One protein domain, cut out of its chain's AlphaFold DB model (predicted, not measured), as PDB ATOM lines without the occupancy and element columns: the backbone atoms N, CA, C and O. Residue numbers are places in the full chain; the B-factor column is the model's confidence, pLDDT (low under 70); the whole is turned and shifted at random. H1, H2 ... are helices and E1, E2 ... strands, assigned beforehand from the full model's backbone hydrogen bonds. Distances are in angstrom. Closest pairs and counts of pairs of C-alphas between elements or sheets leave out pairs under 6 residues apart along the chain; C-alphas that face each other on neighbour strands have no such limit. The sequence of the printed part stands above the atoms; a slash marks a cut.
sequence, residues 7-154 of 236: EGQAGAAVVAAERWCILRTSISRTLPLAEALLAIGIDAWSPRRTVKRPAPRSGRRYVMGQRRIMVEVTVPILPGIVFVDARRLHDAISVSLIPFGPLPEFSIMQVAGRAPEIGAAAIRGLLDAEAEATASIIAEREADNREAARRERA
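This is residues 7 to 154 of the 236 residues of an uncharacterized protein of Sphingomonadaceae bacterium (UniProt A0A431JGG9). A small three-stranded sheet, E4 E1 E5, with H2 and H4 over one face, makes a head at one end; a two-stranded ribbon, E2 and E3, reaches away from it to a loop holding the short H3. The long helix H5 runs from the head alongside E2, and its residues 139 to 154 stick out free. The printed part has 148 residues, with five named helices and five named strands in the order H1 E1 H2 E2 H3 E3 E4 H4 E5 H5; both sheets are antiparallel and the class is mixed. The whole is loose, with a radius of gyration of the C-alphas of 19.2 A, and elongated, spanning 63 by 33 by 26 A.

In the larger sheet E1, residues 19 to 25, is the inner strand between E4, residues 81 to 85, and E5, residues 106 to 108. N 23 and O 82 are 2.8 A apart, and N 24 and O 107 2.7 A, within hydrogen-bond range. H2, residues 27 to 39, runs slantwise to the strands at a height over the sheet of 8.5 A; its closest C-alphas to E4 are those of Ala 34 and Val 82, 6.3 A. On the same face H4, residues 86 to 96, runs along the strands at a height of 8.4 A; its closest C-alphas to E1 are those of Ala 86 and Trp 20, 4.9 A. These are two layers, helices on one face of a sheet. E4, H4 and E5 form a split strand-helix-strand unit, two strands running the same way with E1 between them, its crossover right-handed. E2, residues 48 to 54, pairs with E3, residues 70 to 76; N 51 and O 73 are 2.9 A apart, within hydrogen-bond range. H5, residues 120 to 154, comes closest to E2 at the C-alphas of Ala 133 and Arg 49, 5.5 A; it only grazes the larger sheet. H1, residues 7 to 16, also only grazes that sheet, and is near H2 and H5. H3, residues 59 to 63, and H5 are apart. O i to N i+4 pairs within range are 2 of 6 in H1, 7 of 9 in H2, 0 of 1 in H3, 5 of 7 in H4 and 29 of 31 in H5; O i to N i+3 pairs are 4 of 7 in H1 and 2 of 2 in H3.

H1 begins at C-alpha 7, (-0.654, 0.366, 32.426). E1 is 19.8 A long, H2 19.9 A, E2 18.7 A and E3 18.6 A. H5, 50.5 A long with a kink of 26 degrees near residue 127, ends at C-alpha 154, (9.102, 14.269, 0.891).

The C-alphas farthest apart, of Gly 113 and Ala 154, are 66.2 A apart. The printed part has no cut; the link E5 to H5 is long, with 11 residues. Residues 7 to 10 and 61 to 62 have pLDDT under 70.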
ATOM      1  N   GLU A   7      -2.073   0.037  32.209       59.91
ATOM      2  CA  GLU A   7      -0.654   0.366  32.426       59.91
ATOM      3  C   GLU A   7      -0.397   1.233  33.676       59.91
ATOM      4  O   GLU A   7       0.673   1.137  34.269       59.91
ATOM      5  N   GLY A   8      -1.372   2.029  34.131       61.00
ATOM      6  CA  GLY A   8      -1.181   2.934  35.274       61.00
ATOM      7  C   GLY A   8      -1.313   2.285  36.657       61.00
ATOM      8  O   GLY A   8      -0.680   2.738  37.606       61.00
ATOM      9  N   GLN A   9      -2.125   1.230  36.799       62.25
ATOM     10  CA  GLN A   9      -2.425   0.646  38.117       62.25
ATOM     11  C   GLN A   9      -1.318  -0.275  38.636       62.25
ATOM     12  O   GLN A   9      -1.047  -0.283  39.834       62.25
ATOM     13  N   ALA A  10      -0.645  -1.010  37.747       67.38
ATOM     14  CA  ALA A  10       0.398  -1.949  38.150       67.38
ATOM     15  C   ALA A  10       1.591  -1.241  38.819       67.38
ATOM     16  O   ALA A  10       2.104  -1.727  39.820       67.38
ATOM     17  N   GLY A  11       1.993  -0.065  38.320       71.06
ATOM     18  CA  GLY A  11       3.110   0.695  38.892       71.06
ATOM     19  C   GLY A  11       2.829   1.239  40.297       71.06
ATOM     20  O   GLY A  11       3.727   1.264  41.133       71.06
ATOM     21  N   ALA A  12       1.582   1.622  40.588       72.69
ATOM     22  CA  ALA A  12       1.202   2.135  41.905       72.69
ATOM     23  C   ALA A  12       1.240   1.044  42.990       72.69
ATOM     24  O   ALA A  12       1.733   1.296  44.088       72.69
ATOM     25  N   ALA A  13       0.783  -0.173  42.665       71.81
ATOM     26  CA  ALA A  13       0.807  -1.310  43.588       71.81
ATOM     27  C   ALA A  13       2.239  -1.682  44.005       71.81
ATOM     28  O   ALA A  13       2.491  -1.986  45.170       71.81
ATOM     29  N   VAL A  14       3.201  -1.585  43.079       79.69
ATOM     30  CA  VAL A  14       4.608  -1.880  43.379       79.69
ATOM     31  C   VAL A  14       5.176  -0.942  44.445       79.69
ATOM     32  O   VAL A  14       5.898  -1.379  45.337       79.69
ATOM     33  N   VAL A  15       4.868   0.352  44.364       79.38
ATOM     34  CA  VAL A  15       5.459   1.361  45.257       79.38
ATOM     35  C   VAL A  15       4.938   1.231  46.696       79.38
ATOM     36  O   VAL A  15       5.632   1.621  47.630       79.38
ATOM     37  N   ALA A  16       3.744   0.664  46.890       86.50
ATOM     38  CA  ALA A  16       3.092   0.578  48.197       86.50
ATOM     39  C   ALA A  16       3.511  -0.638  49.048       86.50
ATOM     40  O   ALA A  16       3.275  -0.640  50.260       86.50
ATOM     41  N   ALA A  17       4.088  -1.680  48.444       89.00
ATOM     42  CA  ALA A  17       4.426  -2.916  49.146       89.00
ATOM     43  C   ALA A  17       5.907  -2.961  49.556       89.00
ATOM     44  O   ALA A  17       6.820  -2.905  48.731       89.00
ATOM     45  N   GLU A  18       6.150  -3.116  50.860       94.00
ATOM     46  CA  GLU A  18       7.505  -3.187  51.428       94.00
ATOM     47  C   GLU A  18       8.160  -4.563  51.242       94.00
ATOM     48  O   GLU A  18       9.386  -4.665  51.120       94.00
ATOM     49  N   ARG A  19       7.344  -5.627  51.235       97.31
ATOM     50  CA  ARG A  19       7.781  -7.024  51.153       97.31
ATOM     51  C   ARG A  19       6.931  -7.817  50.175       97.31
ATOM     52  O   ARG A  19       5.716  -7.659  50.113       97.31
ATOM     53  N   TRP A  20       7.589  -8.720  49.466       97.81
ATOM     54  CA  TRP A  20       7.019  -9.495  48.377       97.81
ATOM     55  C   TRP A  20       7.231 -10.984  48.594       97.81
ATOM     56  O   TRP A  20       8.309 -11.411  48.999       97.81
ATOM     57  N   CYS A  21       6.234 -11.781  48.247       98.12
ATOM     58  CA  CYS A  21       6.333 -13.230  48.134       98.12
ATOM     59  C   CYS A  21       6.291 -13.630  46.659       98.12
ATOM     60  O   CYS A  21       5.718 -12.922  45.830       98.12
ATOM     61  N   ILE A  22       6.881 -14.778  46.322       98.25
ATOM     62  CA  ILE A  22       6.900 -15.279  44.942       98.25
ATOM     63  C   ILE A  22       5.856 -16.376  44.750       98.25
ATOM     64  O   ILE A  22       5.862 -17.406  45.428       98.25
ATOM     65  N   LEU A  23       5.022 -16.178  43.737       98.31
ATOM     66  CA  LEU A  23       4.158 -17.177  43.138       98.31
ATOM     67  C   LEU A  23       4.804 -17.707  41.855       98.31
ATOM     68  O   LEU A  23       5.424 -16.971  41.082       98.31
ATOM     69  N   ARG A  24       4.627 -19.002  41.614       98.38
ATOM     70  CA  ARG A  24       5.041 -19.714  40.412       98.38
ATOM     71  C   ARG A  24       3.822 -20.106  39.596       98.38
ATOM     72  O   ARG A  24       2.865 -20.654  40.125       98.38
ATOM     73  N   THR A  25       3.884 -19.906  38.290       98.19
ATOM     74  CA  THR A  25       2.856 -20.369  37.350       98.19
ATOM     75  C   THR A  25       3.504 -20.819  36.043       98.19
ATOM     76  O   THR A  25       4.727 -20.757  35.885       98.19
ATOM     77  N   SER A  26       2.712 -21.305  35.091       97.69
ATOM     78  CA  SER A  26       3.237 -21.603  33.763       97.69
ATOM     79  C   SER A  26       3.630 -20.312  33.032       97.69
ATOM     80  O   SER A  26       3.051 -19.243  33.225       97.69
ATOM     81  N   ILE A  27       4.627 -20.417  32.155       97.25
ATOM     82  CA  ILE A  27       5.215 -19.291  31.407       97.25
ATOM     83  C   ILE A  27       4.156 -18.466  30.654       97.25
ATOM     84  O   ILE A  27       4.252 -17.245  30.577       97.25
ATOM     85  N   SER A  28       3.130 -19.119  30.101       96.19
ATOM     86  CA  SER A  28       2.059 -18.458  29.346       96.19
ATOM     87  C   SER A  28       1.006 -17.776  30.223       96.19
ATOM     88  O   SER A  28       0.235 -16.965  29.715       96.19
ATOM     89  N   ARG A  29       0.964 -18.088  31.523       97.50
ATOM     90  CA  ARG A  29      -0.047 -17.605  32.475       97.50
ATOM     91  C   ARG A  29       0.456 -16.489  33.390       97.50
ATOM     92  O   ARG A  29      -0.327 -15.965  34.168       97.50
ATOM     93  N   THR A  30       1.721 -16.084  33.277       97.88
ATOM     94  CA  THR A  30       2.354 -15.118  34.193       97.88
ATOM     95  C   THR A  30       1.639 -13.768  34.251       97.88
ATOM     96  O   THR A  30       1.216 -13.349  35.325       97.88
ATOM     97  N   LEU A  31       1.459 -13.098  33.107       97.25
ATOM     98  CA  LEU A  31       0.764 -11.805  33.070       97.25
ATOM     99  C   LEU A  31      -0.738 -11.940  33.371       97.25
ATOM    100  O   LEU A  31      -1.207 -11.183  34.220       97.25
ATOM    101  N   PRO A  32      -1.474 -12.917  32.790       97.06
ATOM    102  CA  PRO A  32      -2.871 -13.145  33.154       97.06
ATOM    103  C   PRO A  32      -3.088 -13.378  34.652       97.06
ATOM    104  O   PRO A  32      -4.056 -12.874  35.205       97.06
ATOM    105  N   LEU A  33      -2.192 -14.111  35.323       97.50
ATOM    106  CA  LEU A  33      -2.285 -14.344  36.763       97.50
ATOM    107  C   LEU A  33      -2.098 -13.048  37.553       97.50
ATOM    108  O   LEU A  33      -2.911 -12.755  38.423       97.50
ATOM    109  N   ALA A  34      -1.055 -12.272  37.247       97.19
ATOM    110  CA  ALA A  34      -0.815 -10.995  37.919       97.19
ATOM    111  C   ALA A  34      -2.009 -10.036  37.752       97.19
ATOM    112  O   ALA A  34      -2.437  -9.408  38.713       97.19
ATOM    113  N   GLU A  35      -2.587  -9.962  36.549       96.12
ATOM    114  CA  GLU A  35      -3.764  -9.129  36.264       96.12
ATOM    115  C   GLU A  35      -5.020  -9.625  36.977       96.12
ATOM    116  O   GLU A  35      -5.773  -8.822  37.521       96.12
ATOM    117  N   ALA A  36      -5.237 -10.938  37.012       96.12
ATOM    118  CA  ALA A  36      -6.396 -11.518  37.673       96.12
ATOM    119  C   ALA A  36      -6.329 -11.356  39.202       96.12
ATOM    120  O   ALA A  36      -7.354 -11.082  39.819       96.12
ATOM    121  N   LEU A  37      -5.136 -11.452  39.802       96.44
ATOM    122  CA  LEU A  37      -4.909 -11.151  41.221       96.44
ATOM    123  C   LEU A  37      -5.176  -9.671  41.533       96.44
ATOM    124  O   LEU A  37      -5.928  -9.367  42.459       96.44
ATOM    125  N   LEU A  38      -4.653  -8.756  40.711       95.94
ATOM    126  CA  LEU A  38      -4.938  -7.324  40.850       95.94
ATOM    127  C   LEU A  38      -6.439  -7.026  40.740       95.94
ATOM    128  O   LEU A  38      -6.974  -6.251  41.529       95.94
ATOM    129  N   ALA A  39      -7.137  -7.672  39.802       94.69
ATOM    130  CA  ALA A  39      -8.571  -7.477  39.588       94.69
ATOM    131  C   ALA A  39      -9.433  -7.885  40.798       94.69
ATOM    132  O   ALA A  39     -10.512  -7.325  40.986       94.69
ATOM    133  N   ILE A  40      -8.961  -8.819  41.629       95.38
ATOM    134  CA  ILE A  40      -9.626  -9.221  42.881       95.38
ATOM    135  C   ILE A  40      -9.098  -8.466  44.113       95.38
ATOM    136  O   ILE A  40      -9.405  -8.836  45.246       95.38
ATOM    137  N   GLY A  41      -8.309  -7.406  43.913       94.94
ATOM    138  CA  GLY A  41      -7.772  -6.574  44.991       94.94
ATOM    139  C   GLY A  41      -6.604  -7.210  45.750       94.94
ATOM    140  O   GLY A  41      -6.391  -6.898  46.923       94.94
ATOM    141  N   ILE A  42      -5.874  -8.134  45.122       95.69
ATOM    142  CA  ILE A  42      -4.608  -8.659  45.637       95.69
ATOM    143  C   ILE A  42      -3.474  -7.963  44.886       95.69
ATOM    144  O   ILE A  42      -3.324  -8.143  43.678       95.69
ATOM    145  N   ASP A  43      -2.666  -7.187  45.607       96.19
ATOM    146  CA  ASP A  43      -1.527  -6.471  45.033       96.19
ATOM    147  C   ASP A  43      -0.489  -7.463  44.501       96.19
ATOM    148  O   ASP A  43       0.247  -8.106  45.254       96.19
ATOM    149  N   ALA A  44      -0.465  -7.610  43.178       96.56
ATOM    150  CA  ALA A  44       0.404  -8.528  42.466       96.56
ATOM    151  C   ALA A  44       1.092  -7.826  41.297       96.56
ATOM    152  O   ALA A  44       0.517  -6.985  40.608       96.56
ATOM    153  N   TRP A  45       2.337  -8.198  41.041       97.06
ATOM    154  CA  TRP A  45       3.154  -7.608  39.996       97.06
ATOM    155  C   TRP A  45       4.051  -8.660  39.345       97.06
ATOM    156  O   TRP A  45       4.524  -9.603  39.970       97.06
ATOM    157  N   SER A  46       4.292  -8.501  38.051       97.06
ATOM    158  CA  SER A  46       5.300  -9.251  37.306       97.06
ATOM    159  C   SER A  46       5.972  -8.261  36.368       97.06
ATOM    160  O   SER A  46       5.235  -7.592  35.639       97.06
ATOM    161  N   PRO A  47       7.314  -8.207  36.310       96.81
ATOM    162  CA  PRO A  47       8.018  -7.277  35.437       96.81
ATOM    163  C   PRO A  47       7.675  -7.559  33.972       96.81
ATOM    164  O   PRO A  47       7.687  -8.718  33.529       96.81
ATOM    165  N   ARG A  48       7.352  -6.508  33.216       97.25
ATOM    166  CA  ARG A  48       6.858  -6.593  31.837       97.25
ATOM    167  C   ARG A  48       7.825  -5.921  30.870       97.25
ATOM    168  O   ARG A  48       8.526  -4.979  31.203       97.25
ATOM    169  N   ARG A  49       7.837  -6.397  29.628       96.88
ATOM    170  CA  ARG A  49       8.456  -5.696  28.499       96.88
ATOM    171  C   ARG A  49       7.573  -5.803  27.274       96.88
ATOM    172  O   ARG A  49       6.979  -6.851  27.019       96.88
ATOM    173  N   THR A  50       7.528  -4.748  26.480       96.88
ATOM    174  CA  THR A  50       6.850  -4.775  25.183       96.88
ATOM    175  C   THR A  50       7.845  -5.197  24.109       96.88
ATOM    176  O   THR A  50       8.979  -4.732  24.085       96.88
ATOM    177  N   VAL A  51       7.449  -6.123  23.237       95.88
ATOM    178  CA  VAL A  51       8.279  -6.603  22.124       95.88
ATOM    179  C   VAL A  51       7.495  -6.570  20.819       95.88
ATOM    180  O   VAL A  51       6.325  -6.949  20.779       95.88
ATOM    181  N   LYS A  52       8.137  -6.171  19.718       94.00
ATOM    182  CA  LYS A  52       7.549  -6.278  18.377       94.00
ATOM    183  C   LYS A  52       7.641  -7.729  17.892       94.00
ATOM    184  O   LYS A  52       8.729  -8.278  17.734       94.00
ATOM    185  N   ARG A  53       6.502  -8.374  17.641       93.94
ATOM    186  CA  ARG A  53       6.400  -9.737  17.094       93.94
ATOM    187  C   ARG A  53       5.599  -9.746  15.794       93.94
ATOM    188  O   ARG A  53       4.725  -8.909  15.618       93.94
ATOM    189  N   PRO A  54       5.837 -10.691  14.873       91.69
ATOM    190  CA  PRO A  54       4.961 -10.863  13.721       91.69
ATOM    191  C   PRO A  54       3.531 -11.172  14.172       91.69
ATOM    192  O   PRO A  54       3.329 -12.002  15.060       91.69
ATOM    193  N   ALA A  55       2.542 -10.542  13.537       90.12
ATOM    194  CA  ALA A  55       1.141 -10.808  13.831       90.12
ATOM    195  C   ALA A  55       0.836 -12.310  13.669       90.12
ATOM    196  O   ALA A  55       1.276 -12.922  12.681       90.12
ATOM    197  N   PRO A  56       0.077 -12.927  14.591       86.12
ATOM    198  CA  PRO A  56      -0.351 -14.307  14.425       86.12
ATOM    199  C   PRO A  56      -1.099 -14.466  13.094       86.12
ATOM    200  O   PRO A  56      -1.823 -13.573  12.661       86.12
ATOM    201  N   ARG A  57      -0.885 -15.599  12.411       83.31
ATOM    202  CA  ARG A  57      -1.404 -15.898  11.056       83.31
ATOM    203  C   ARG A  57      -0.837 -15.043   9.906       83.31
ATOM    204  O   ARG A  57      -1.249 -15.233   8.764       83.31
ATOM    205  N   SER A  58       0.164 -14.188  10.138       76.50
ATOM    206  CA  SER A  58       0.825 -13.430   9.054       76.50
ATOM    207  C   SER A  58       1.723 -14.273   8.132       76.50
ATOM    208  O   SER A  58       2.157 -13.775   7.095       76.50
ATOM    209  N   GLY A  59       1.962 -15.554   8.444       71.75
ATOM    210  CA  GLY A  59       2.825 -16.441   7.651       71.75
ATOM    211  C   GLY A  59       2.430 -16.549   6.172       71.75
ATOM    212  O   GLY A  59       3.303 -16.558   5.311       71.75
ATOM    213  N   ARG A  60       1.125 -16.524   5.853       70.06
ATOM    214  CA  ARG A  60       0.639 -16.576   4.460       70.06
ATOM    215  C   ARG A  60       0.953 -15.313   3.649       70.06
ATOM    216  O   ARG A  60       1.089 -15.403   2.437       70.06
ATOM    217  N   ARG A  61       1.107 -14.150   4.295       67.94
ATOM    218  CA  ARG A  61       1.413 -12.883   3.599       67.94
ATOM    219  C   ARG A  61       2.831 -12.853   3.037       67.94
ATOM    220  O   ARG A  61       3.050 -12.279   1.976       67.94
ATOM    221  N   TYR A  62       3.764 -13.526   3.709       60.31
ATOM    222  CA  TYR A  62       5.148 -13.635   3.249       60.31
ATOM    223  C   TYR A  62       5.251 -14.349   1.894       60.31
ATOM    224  O   TYR A  62       5.999 -13.917   1.026       60.31
ATOM    225  N   VAL A  63       4.433 -15.385   1.685       70.94
ATOM    226  CA  VAL A  63       4.379 -16.140   0.421       70.94
ATOM    227  C   VAL A  63       3.910 -15.261  -0.750       70.94
ATOM    228  O   VAL A  63       4.265 -15.525  -1.890       70.94
ATOM    229  N   MET A  64       3.175 -14.178  -0.478       77.12
ATOM    230  CA  MET A  64       2.680 -13.237  -1.491       77.12
ATOM    231  C   MET A  64       3.536 -11.968  -1.635       77.12
ATOM    232  O   MET A  64       3.059 -10.962  -2.153       77.12
ATOM    233  N   GLY A  65       4.775 -11.966  -1.128       80.56
ATOM    234  CA  GLY A  65       5.670 -10.803  -1.213       80.56
ATOM    235  C   GLY A  65       5.232  -9.598  -0.372       80.56
ATOM    236  O   GLY A  65       5.794  -8.512  -0.498       80.56
ATOM    237  N   GLN A  66       4.238  -9.762   0.508       82.38
ATOM    238  CA  GLN A  66       3.780  -8.691   1.387       82.38
ATOM    239  C   GLN A  66       4.638  -8.624   2.656       82.38
ATOM    240  O   GLN A  66       4.962  -9.643   3.276       82.38
ATOM    241  N   ARG A  67       4.964  -7.400   3.091       82.75
ATOM    242  CA  ARG A  67       5.688  -7.149   4.345       82.75
ATOM    243  C   ARG A  67       4.915  -7.733   5.538       82.75
ATOM    244  O   ARG A  67       3.696  -7.579   5.638       82.75
ATOM    245  N   ARG A  68       5.627  -8.388   6.467       84.38
ATOM    246  CA  ARG A  68       5.035  -8.892   7.719       84.38
ATOM    247  C   ARG A  68       4.509  -7.719   8.545       84.38
ATOM    248  O   ARG A  68       5.246  -6.774   8.812       84.38
ATOM    249  N   ILE A  69       3.251  -7.812   8.969       88.56
ATOM    250  CA  ILE A  69       2.704  -6.900   9.973       88.56
ATOM    251  C   ILE A  69       3.344  -7.271  11.308       88.56
ATOM    252  O   ILE A  69       3.198  -8.407  11.767       88.56
ATOM    253  N   MET A  70       4.059  -6.321  11.901       90.94
ATOM    254  CA  MET A  70       4.581  -6.433  13.258       90.94
ATOM    255  C   MET A  70       3.535  -5.869  14.220       90.94
ATOM    256  O   MET A  70       2.954  -4.821  13.955       90.94
ATOM    257  N   VAL A  71       3.282  -6.584  15.307       94.31
ATOM    258  CA  VAL A  71       2.415  -6.179  16.411       94.31
ATOM    259  C   VAL A  71       3.248  -6.096  17.675       94.31
ATOM    260  O   VAL A  71       4.123  -6.927  17.919       94.31
ATOM    261  N   GLU A  72       2.990  -5.082  18.480       94.56
ATOM    262  CA  GLU A  72       3.598  -4.952  19.796       94.56
ATOM    263  C   GLU A  72       2.850  -5.851  20.780       94.56
ATOM    264  O   GLU A  72       1.621  -5.829  20.853       94.56
ATOM    265  N   VAL A  73       3.591  -6.693  21.495       95.69
ATOM    266  CA  VAL A  73       3.055  -7.659  22.454       95.69
ATOM    267  C   VAL A  73       3.798  -7.496  23.768       95.69
ATOM    268  O   VAL A  73       5.027  -7.582  23.803       95.69
ATOM    269  N   THR A  74       3.055  -7.308  24.852       96.00
ATOM    270  CA  THR A  74       3.605  -7.308  26.208       96.00
ATOM    271  C   THR A  74       3.904  -8.737  26.644       96.00
ATOM    272  O   THR A  74       3.057  -9.624  26.552       96.00
ATOM    273  N   VAL A  75       5.126  -8.976  27.107       96.81
ATOM    274  CA  VAL A  75       5.598 -10.275  27.594       96.81
ATOM    275  C   VAL A  75       6.272 -10.105  28.958       96.81
ATOM    276  O   VAL A  75       6.824  -9.037  29.233       96.81
ATOM    277  N   PRO A  76       6.257 -11.129  29.827       97.69
ATOM    278  CA  PRO A  76       6.967 -11.053  31.098       97.69
ATOM    279  C   PRO A  76       8.488 -11.037  30.868       97.69
ATOM    280  O   PRO A  76       8.999 -11.749  29.997       97.69
ATOM    281  N   ILE A  77       9.213 -10.236  31.655       97.00
ATOM    282  CA  ILE A  77      10.686 -10.268  31.714       97.00
ATOM    283  C   ILE A  77      11.148 -11.547  32.417       97.00
ATOM    284  O   ILE A  77      12.093 -12.185  31.959       97.00
ATOM    285  N   LEU A  78      10.440 -11.944  33.481       97.50
ATOM    286  CA  LEU A  78      10.655 -13.181  34.234       97.50
ATOM    287  C   LEU A  78       9.450 -14.115  34.068       97.50
ATOM    288  O   LEU A  78       8.495 -14.047  34.842       97.50
ATOM    289  N   PRO A  79       9.445 -14.984  33.047       98.00
ATOM    290  CA  PRO A  79       8.311 -15.858  32.826       98.00
ATOM    291  C   PRO A  79       8.172 -16.903  33.935       98.00
ATOM    292  O   PRO A  79       9.149 -17.493  34.389       98.00
ATOM    293  N   GLY A  80       6.931 -17.156  34.336       97.94
ATOM    294  CA  GLY A  80       6.563 -18.103  35.386       97.94
ATOM    295  C   GLY A  80       6.631 -17.547  36.809       97.94
ATOM    296  O   GLY A  80       6.279 -18.281  37.728       97.94
ATOM    297  N   ILE A  81       7.038 -16.289  36.999       98.31
ATOM    298  CA  ILE A  81       7.208 -15.653  38.312       98.31
ATOM    299  C   ILE A  81       6.239 -14.479  38.455       98.31
ATOM    300  O   ILE A  81       6.204 -13.594  37.606       98.31
ATOM    301  N   VAL A  82       5.474 -14.463  39.545       98.12
ATOM    302  CA  VAL A  82       4.616 -13.339  39.941       98.12
ATOM    303  C   VAL A  82       4.942 -12.980  41.385       98.12
ATOM    304  O   VAL A  82       5.019 -13.857  42.240       98.12
ATOM    305  N   PHE A  83       5.142 -11.701  41.658       98.06
ATOM    306  CA  PHE A  83       5.328 -11.169  42.999       98.06
ATOM    307  C   PHE A  83       3.970 -10.761  43.563       98.06
ATOM    308  O   PHE A  83       3.171 -10.148  42.863       98.06
ATOM    309  N   VAL A  84       3.704 -11.096  44.820       97.81
ATOM    310  CA  VAL A  84       2.506 -10.670  45.555       97.81
ATOM    311  C   VAL A  84       2.932  -9.977  46.842       97.81
ATOM    312  O   VAL A  84       3.930 -10.389  47.436       97.81
ATOM    313  N   ASP A  85       2.217  -8.940  47.277       97.62
ATOM    314  CA  ASP A  85       2.470  -8.322  48.584       97.62
ATOM    315  C   ASP A  85       2.388  -9.400  49.679       97.62
ATOM    316  O   ASP A  85       1.401 -10.138  49.781       97.62
ATOM    317  N   ALA A  86       3.431  -9.503  50.504       97.50
ATOM    318  CA  ALA A  86       3.507 -10.480  51.586       97.50
ATOM    319  C   ALA A  86       2.311 -10.374  52.551       97.50
ATOM    320  O   ALA A  86       1.825 -11.394  53.042       97.50
ATOM    321  N   ARG A  87       1.766  -9.164  52.755       97.31
ATOM    322  CA  ARG A  87       0.577  -8.916  53.592       97.31
ATOM    323  C   ARG A  87      -0.688  -9.579  53.042       97.31
ATOM    324  O   ARG A  87      -1.597  -9.879  53.807       97.31
ATOM    325  N   ARG A  88      -0.744  -9.814  51.727       97.31
ATOM    326  CA  ARG A  88      -1.882 -10.411  51.004       97.31
ATOM    327  C   ARG A  88      -1.634 -11.877  50.631       97.31
ATOM    328  O   ARG A  88      -2.438 -12.481  49.923       97.31
ATOM    329  N   LEU A  89      -0.548 -12.488  51.121       97.38
ATOM    330  CA  LEU A  89      -0.218 -13.885  50.815       97.38
ATOM    331  C   LEU A  89      -1.326 -14.851  51.258       97.38
ATOM    332  O   LEU A  89      -1.630 -15.805  50.543       97.38
ATOM    333  N   HIS A  90      -1.944 -14.610  52.416       97.50
ATOM    334  CA  HIS A  90      -3.027 -15.461  52.913       97.50
ATOM    335  C   HIS A  90      -4.268 -15.422  52.010       97.50
ATOM    336  O   HIS A  90      -4.890 -16.460  51.770       97.50
ATOM    337  N   ASP A  91      -4.579 -14.257  51.441       97.38
ATOM    338  CA  ASP A  91      -5.672 -14.103  50.481       97.38
ATOM    339  C   ASP A  91      -5.363 -14.882  49.197       97.38
ATOM    340  O   ASP A  91      -6.203 -15.632  48.703       97.38
ATOM    341  N   ALA A  92      -4.122 -14.800  48.703       96.44
ATOM    342  CA  ALA A  92      -3.682 -15.572  47.543       96.44
ATOM    343  C   ALA A  92      -3.765 -17.093  47.792       96.44
ATOM    344  O   ALA A  92      -4.232 -17.828  46.922       96.44
ATOM    345  N   ILE A  93      -3.380 -17.571  48.985       96.25
ATOM    346  CA  ILE A  93      -3.554 -18.979  49.387       96.25
ATOM    347  C   ILE A  93      -5.034 -19.354  49.354       96.25
ATOM    348  O   ILE A  93      -5.395 -20.353  48.737       96.25
ATOM    349  N   SER A  94      -5.885 -18.545  49.980       96.25
ATOM    350  CA  SER A  94      -7.321 -18.813  50.085       96.25
ATOM    351  C   SER A  94      -7.974 -18.953  48.711       96.25
ATOM    352  O   SER A  94      -8.735 -19.892  48.486       96.25
ATOM    353  N   VAL A  95      -7.622 -18.087  47.757       95.38
ATOM    354  CA  VAL A  95      -8.161 -18.173  46.394       95.38
ATOM    355  C   VAL A  95      -7.590 -19.373  45.629       95.38
ATOM    356  O   VAL A  95      -8.310 -19.986  44.844       95.38
ATOM    357  N   SER A  96      -6.337 -19.772  45.887       95.00
ATOM    358  CA  SER A  96      -5.726 -20.954  45.249       95.00
ATOM    359  C   SER A  96      -6.410 -22.276  45.615       95.00
ATOM    360  O   SER A  96      -6.325 -23.242  44.862       95.00
ATOM    361  N   LEU A  97      -7.112 -22.321  46.753       94.69
ATOM    362  CA  LEU A  97      -7.833 -23.506  47.220       94.69
ATOM    363  C   LEU A  97      -9.197 -23.686  46.538       94.69
ATOM    364  O   LEU A  97      -9.844 -24.710  46.744       94.69
ATOM    365  N   ILE A  98      -9.647 -22.719  45.732       94.00
ATOM    366  CA  ILE A  98     -10.927 -22.786  45.022       94.00
ATOM    367  C   ILE A  98     -10.733 -23.605  43.731       94.00
ATOM    368  O   ILE A  98     -10.089 -23.123  42.798       94.00
ATOM    369  N   PRO A  99     -11.318 -24.814  43.616       86.69
ATOM    370  CA  PRO A  99     -11.015 -25.751  42.527       86.69
ATOM    371  C   PRO A  99     -11.453 -25.277  41.130       86.69
ATOM    372  O   PRO A  99     -10.912 -25.740  40.133       86.69
ATOM    373  N   PHE A 100     -12.408 -24.345  41.044       88.38
ATOM    374  CA  PHE A 100     -12.917 -23.789  39.781       88.38
ATOM    375  C   PHE A 100     -12.882 -22.257  39.777       88.38
ATOM    376  O   PHE A 100     -13.844 -21.591  39.393       88.38
ATOM    377  N   GLY A 101     -11.780 -21.688  40.268       87.50
ATOM    378  CA  GLY A 101     -11.585 -20.244  40.303       87.50
ATOM    379  C   GLY A 101     -11.325 -19.626  38.918       87.50
ATOM    380  O   GLY A 101     -10.845 -20.302  38.009       87.50
ATOM    381  N   PRO A 102     -11.575 -18.313  38.754       90.06
ATOM    382  CA  PRO A 102     -11.213 -17.573  37.543       90.06
ATOM    383  C   PRO A 102      -9.695 -17.370  37.402       90.06
ATOM    384  O   PRO A 102      -9.228 -16.911  36.358       90.06
ATOM    385  N   LEU A 103      -8.920 -17.670  38.452       95.00
ATOM    386  CA  LEU A 103      -7.475 -17.503  38.451       95.00
ATOM    387  C   LEU A 103      -6.783 -18.655  37.708       95.00
ATOM    388  O   LEU A 103      -7.129 -19.820  37.911       95.00
ATOM    389  N   PRO A 104      -5.752 -18.363  36.898       95.50
ATOM    390  CA  PRO A 104      -4.873 -19.400  36.377       95.50
ATOM    391  C   PRO A 104      -4.188 -20.158  37.522       95.50
ATOM    392  O   PRO A 104      -3.849 -19.551  38.529       95.50
ATOM    393  N   GLU A 105      -3.915 -21.454  37.359       95.94
ATOM    394  CA  GLU A 105      -3.226 -22.241  38.396       95.94
ATOM    395  C   GLU A 105      -1.840 -21.671  38.742       95.94
ATOM    396  O   GLU A 105      -1.059 -21.287  37.857       95.94
ATOM    397  N   PHE A 106      -1.512 -21.669  40.034       97.44
ATOM    398  CA  PHE A 106      -0.220 -21.240  40.558       97.44
ATOM    399  C   PHE A 106       0.143 -21.995  41.837       97.44
ATOM    400  O   PHE A 106      -0.698 -22.623  42.474       97.44
ATOM    401  N   SER A 107       1.415 -21.927  42.216       97.25
ATOM    402  CA  SER A 107       1.929 -22.432  43.485       97.25
ATOM    403  C   SER A 107       2.794 -21.382  44.168       97.25
ATOM    404  O   SER A 107       3.385 -20.525  43.517       97.25
ATOM    405  N   ILE A 108       2.879 -21.424  45.492       97.69
ATOM    406  CA  ILE A 108       3.744 -20.511  46.246       97.69
ATOM    407  C   ILE A 108       5.153 -21.087  46.253       97.69
ATOM    408  O   ILE A 108       5.346 -22.271  46.531       97.69
ATOM    409  N   MET A 109       6.147 -20.257  45.944       97.69
ATOM    410  CA  MET A 109       7.536 -20.672  46.065       97.69
ATOM    411  C   MET A 109       7.865 -20.871  47.543       97.69
ATOM    412  O   MET A 109       7.736 -19.946  48.338       97.69
ATOM    413  N   GLN A 110       8.295 -22.076  47.907       97.44
ATOM    414  CA  GLN A 110       8.693 -22.403  49.271       97.44
ATOM    415  C   GLN A 110      10.180 -22.743  49.327       97.44
ATOM    416  O   GLN A 110      10.696 -23.468  48.478       97.44
ATOM    417  N   VAL A 111      10.855 -22.241  50.357       97.50
ATOM    418  CA  VAL A 111      12.245 -22.552  50.696       97.50
ATOM    419  C   VAL A 111      12.252 -22.998  52.155       97.50
ATOM    420  O   VAL A 111      11.788 -22.265  53.025       97.50
ATOM    421  N   ALA A 112      12.708 -24.225  52.419       96.25
ATOM    422  CA  ALA A 112      12.671 -24.836  53.755       96.25
ATOM    423  C   ALA A 112      11.272 -24.793  54.422       96.25
ATOM    424  O   ALA A 112      11.138 -24.498  55.609       96.25
ATOM    425  N   GLY A 113      10.218 -25.055  53.639       96.06
ATOM    426  CA  GLY A 113       8.832 -25.093  54.124       96.06
ATOM    427  C   GLY A 113       8.211 -23.726  54.434       96.06
ATOM    428  O   GLY A 113       7.140 -23.669  55.031       96.06
ATOM    429  N   ARG A 114       8.860 -22.620  54.048       96.50
ATOM    430  CA  ARG A 114       8.349 -21.253  54.238       96.50
ATOM    431  C   ARG A 114       8.336 -20.487  52.921       96.50
ATOM    432  O   ARG A 114       9.178 -20.724  52.059       96.50
ATOM    433  N   ALA A 115       7.391 -19.561  52.768       97.44
ATOM    434  CA  ALA A 115       7.414 -18.609  51.662       97.44
ATOM    435  C   ALA A 115       8.490 -17.543  51.950       97.44
ATOM    436  O   ALA A 115       8.446 -16.937  53.022       97.44
ATOM    437  N   PRO A 116       9.476 -17.329  51.060       97.81
ATOM    438  CA  PRO A 116      10.480 -16.299  51.270       97.81
ATOM    439  C   PRO A 116       9.869 -14.910  51.062       97.81
ATOM    440  O   PRO A 116       9.208 -14.666  50.052       97.81
ATOM    441  N   GLU A 117      10.141 -14.002  51.999       97.94
ATOM    442  CA  GLU A 117       9.817 -12.580  51.880       97.94
ATOM    443  C   GLU A 117      11.011 -11.821  51.295       97.94
ATOM    444  O   GLU A 117      12.136 -11.904  51.788       97.94
ATOM    445  N   ILE A 118      10.757 -11.060  50.239       97.56
ATOM    446  CA  ILE A 118      11.747 -10.286  49.496       97.56
ATOM    447  C   ILE A 118      11.452  -8.810  49.728       97.56
ATOM    448  O   ILE A 118      10.363  -8.334  49.419       97.56
ATOM    449  N   GLY A 119      12.414  -8.069  50.277       97.19
ATOM    450  CA  GLY A 119      12.261  -6.626  50.466       97.19
ATOM    451  C   GLY A 119      12.214  -5.872  49.134       97.19
ATOM    452  O   GLY A 119      12.847  -6.283  48.160       97.19
ATOM    453  N   ALA A 120      11.529  -4.727  49.105       94.44
ATOM    454  CA  ALA A 120      11.406  -3.878  47.915       94.44
ATOM    455  C   ALA A 120      12.759  -3.532  47.248       94.44
ATOM    456  O   ALA A 120      12.856  -3.454  46.025       94.44
ATOM    457  N   ALA A 121      13.836  -3.394  48.030       95.06
ATOM    458  CA  ALA A 121      15.177  -3.132  47.503       95.06
ATOM    459  C   ALA A 121      15.703  -4.251  46.582       95.06
ATOM    460  O   ALA A 121      16.400  -3.971  45.611       95.06
ATOM    461  N   ALA A 122      15.346  -5.513  46.842       96.75
ATOM    462  CA  ALA A 122      15.825  -6.650  46.057       96.75
ATOM    463  C   ALA A 122      15.131  -6.773  44.688       96.75
ATOM    464  O   ALA A 122      15.704  -7.349  43.768       96.75
ATOM    465  N   ILE A 123      13.933  -6.196  44.525       96.12
ATOM    466  CA  ILE A 123      13.240  -6.140  43.226       96.12
ATOM    467  C   ILE A 123      13.573  -4.873  42.428       96.12
ATOM    468  O   ILE A 123      13.135  -4.745  41.286       96.12
ATOM    469  N   ARG A 124      14.370  -3.946  42.982       94.44
ATOM    470  CA  ARG A 124      14.696  -2.662  42.339       94.44
ATOM    471  C   ARG A 124      15.270  -2.837  40.936       94.44
ATOM    472  O   ARG A 124      14.775  -2.208  40.012       94.44
ATOM    473  N   GLY A 125      16.209  -3.766  40.758       96.44
ATOM    474  CA  GLY A 125      16.792  -4.038  39.439       96.44
ATOM    475  C   GLY A 125      15.777  -4.537  38.401       96.44
ATOM    476  O   GLY A 125      15.946  -4.288  37.212       96.44
ATOM    477  N   LEU A 126      14.694  -5.198  38.826       96.12
ATOM    478  CA  LEU A 126      13.618  -5.618  37.922       96.12
ATOM    479  C   LEU A 126      12.715  -4.448  37.515       96.12
ATOM    480  O   LEU A 126      12.224  -4.434  36.388       96.12
ATOM    481  N   LEU A 127      12.521  -3.472  38.406       95.56
ATOM    482  CA  LEU A 127      11.804  -2.233  38.094       95.56
ATOM    483  C   LEU A 127      12.597  -1.361  37.129       95.56
ATOM    484  O   LEU A 127      12.034  -0.851  36.164       95.56
ATOM    485  N   ASP A 128      13.906  -1.248  37.350       95.94
ATOM    486  CA  ASP A 128      14.797  -0.522  36.449       95.94
ATOM    487  C   ASP A 128      14.797  -1.177  35.055       95.94
ATOM    488  O   ASP A 128      14.662  -0.486  34.046       95.94
ATOM    489  N   ALA A 129      14.825  -2.516  34.987       96.31
ATOM    490  CA  ALA A 129      14.728  -3.257  33.728       96.31
ATOM    491  C   ALA A 129      13.376  -3.069  33.005       96.31
ATOM    492  O   ALA A 129      13.336  -2.978  31.778       96.31
ATOM    493  N   GLU A 130      12.259  -3.011  33.736       95.88
ATOM    494  CA  GLU A 130      10.934  -2.707  33.172       95.88
ATOM    495  C   GLU A 130      10.853  -1.263  32.644       95.88
ATOM    496  O   GLU A 130      10.321  -1.022  31.551       95.88
ATOM    497  N   ALA A 131      11.436  -0.305  33.372       94.88
ATOM    498  CA  ALA A 131      11.518   1.090  32.954       94.88
ATOM    499  C   ALA A 131      12.381   1.256  31.691       94.88
ATOM    500  O   ALA A 131      11.951   1.905  30.736       94.88
ATOM    501  N   GLU A 132      13.552   0.616  31.636       96.44
ATOM    502  CA  GLU A 132      14.436   0.615  30.465       96.44
ATOM    503  C   GLU A 132      13.768  -0.032  29.242       96.44
ATOM    504  O   GLU A 132      13.831   0.501  28.126       96.44
ATOM    505  N   ALA A 133      13.064  -1.152  29.439       94.56
ATOM    506  CA  ALA A 133      12.320  -1.814  28.371       94.56
ATOM    507  C   ALA A 133      11.198  -0.921  27.817       94.56
ATOM    508  O   ALA A 133      11.002  -0.842  26.600       94.56
ATOM    509  N   THR A 134      10.483  -0.220  28.699       93.69
ATOM    510  CA  THR A 134       9.451   0.751  28.315       93.69
ATOM    511  C   THR A 134      10.051   1.923  27.538       93.69
ATOM    512  O   THR A 134       9.561   2.260  26.459       93.69
ATOM    513  N   ALA A 135      11.150   2.498  28.035       95.50
ATOM    514  CA  ALA A 135      11.853   3.603  27.387       95.50
ATOM    515  C   ALA A 135      12.353   3.227  25.984       95.50
ATOM    516  O   ALA A 135      12.196   4.002  25.041       95.50
ATOM    517  N   SER A 136      12.879   2.009  25.821       95.31
ATOM    518  CA  SER A 136      13.362   1.498  24.533       95.31
ATOM    519  C   SER A 136      12.255   1.438  23.476       95.31
ATOM    520  O   SER A 136      12.451   1.876  22.343       95.31
ATOM    521  N   ILE A 137      11.063   0.953  23.841       93.62
ATOM    522  CA  ILE A 137       9.921   0.871  22.916       93.62
ATOM    523  C   ILE A 137       9.366   2.254  22.575       93.62
ATOM    524  O   ILE A 137       9.004   2.500  21.424       93.62
ATOM    525  N   ILE A 138       9.325   3.177  23.540       94.69
ATOM    526  CA  ILE A 138       8.927   4.567  23.280       94.69
ATOM    527  C   ILE A 138       9.899   5.216  22.287       94.69
ATOM    528  O   ILE A 138       9.454   5.764  21.278       94.69
ATOM    529  N   ALA A 139      11.209   5.078  22.509       95.44
ATOM    530  CA  ALA A 139      12.231   5.616  21.615       95.44
ATOM    531  C   ALA A 139      12.124   5.041  20.191       95.44
ATOM    532  O   ALA A 139      12.255   5.777  19.208       95.44
ATOM    533  N   GLU A 140      11.837   3.741  20.061       95.00
ATOM    534  CA  GLU A 140      11.618   3.097  18.765       95.00
ATOM    535  C   GLU A 140      10.370   3.654  18.054       95.00
ATOM    536  O   GLU A 140      10.438   4.006  16.876       95.00
ATOM    537  N   ARG A 141       9.244   3.816  18.766       93.56
ATOM    538  CA  ARG A 141       8.014   4.422  18.216       93.56
ATOM    539  C   ARG A 141       8.239   5.866  17.765       93.56
ATOM    540  O   ARG A 141       7.752   6.277  16.713       93.56
ATOM    541  N   GLU A 142       8.990   6.650  18.532       95.56
ATOM    542  CA  GLU A 142       9.338   8.024  18.165       95.56
ATOM    543  C   GLU A 142      10.264   8.087  16.944       95.56
ATOM    544  O   GLU A 142      10.138   8.990  16.112       95.56
ATOM    545  N   ALA A 143      11.195   7.142  16.800       95.31
ATOM    546  CA  ALA A 143      12.017   7.019  15.600       95.31
ATOM    547  C   ALA A 143      11.160   6.692  14.365       95.31
ATOM    548  O   ALA A 143      11.239   7.421  13.372       95.31
ATOM    549  N   ASP A 144      10.281   5.691  14.462       92.31
ATOM    550  CA  ASP A 144       9.352   5.306  13.393       92.31
ATOM    551  C   ASP A 144       8.461   6.490  12.969       92.31
ATOM    552  O   ASP A 144       8.326   6.790  11.778       92.31
ATOM    553  N   ASN A 145       7.916   7.236  13.936       94.69
ATOM    554  CA  ASN A 145       7.091   8.420  13.677       94.69
ATOM    555  C   ASN A 145       7.878   9.542  12.984       94.69
ATOM    556  O   ASN A 145       7.370  10.191  12.064       94.69
ATOM    557  N   ARG A 146       9.136   9.773  13.386       95.88
ATOM    558  CA  ARG A 146      10.010  10.762  12.734       95.88
ATOM    559  C   ARG A 146      10.313  10.379  11.292       95.88
ATOM    560  O   ARG A 146      10.317  11.250  10.422       95.88
ATOM    561  N   GLU A 147      10.558   9.104  11.019       94.62
ATOM    562  CA  GLU A 147      10.760   8.627   9.653       94.62
ATOM    563  C   GLU A 147       9.501   8.749   8.798       94.62
ATOM    564  O   GLU A 147       9.588   9.233   7.667       94.62
ATOM    565  N   ALA A 148       8.339   8.364   9.328       93.25
ATOM    566  CA  ALA A 148       7.060   8.509   8.639       93.25
ATOM    567  C   ALA A 148       6.799   9.976   8.267       93.25
ATOM    568  O   ALA A 148       6.572  10.288   7.098       93.25
ATOM    569  N   ALA A 149       6.984  10.898   9.216       94.44
ATOM    570  CA  ALA A 149       6.840  12.330   8.971       94.44
ATOM    571  C   ALA A 149       7.819  12.854   7.901       94.44
ATOM    572  O   ALA A 149       7.466  13.723   7.101       94.44
ATOM    573  N   ARG A 150       9.056  12.336   7.853       96.56
ATOM    574  CA  ARG A 150      10.023  12.680   6.792       96.56
ATOM    575  C   ARG A 150       9.553  12.194   5.421       96.56
ATOM    576  O   ARG A 150       9.638  12.963   4.463       96.56
ATOM    577  N   ARG A 151       9.039  10.964   5.324       94.31
ATOM    578  CA  ARG A 151       8.515  10.400   4.068       94.31
ATOM    579  C   ARG A 151       7.304  11.179   3.572       94.31
ATOM    580  O   ARG A 151       7.307  11.627   2.433       94.31
ATOM    581  N   GLU A 152       6.340  11.458   4.443       95.06
ATOM    582  CA  GLU A 152       5.145  12.233   4.090       95.06
ATOM    583  C   GLU A 152       5.485  13.642   3.592       95.06
ATOM    584  O   GLU A 152       4.892  14.133   2.628       95.06
ATOM    585  N   ARG A 153       6.459  14.308   4.227       95.12
ATOM    586  CA  ARG A 153       6.951  15.612   3.761       95.12
ATOM    587  C   ARG A 153       7.605  15.495   2.391       95.12
ATOM    588  O   ARG A 153       7.304  16.307   1.520       95.12
ATOM    589  N   ALA A 154       8.461  14.497   2.182       95.44
ATOM    590  CA  ALA A 154       9.102  14.269   0.891       95.44
ATOM    591  C   ALA A 154       8.070  13.997  -0.217       95.44
ATOM    592  O   ALA A 154       8.143  14.612  -1.278       95.44
TER     593      ALA A 154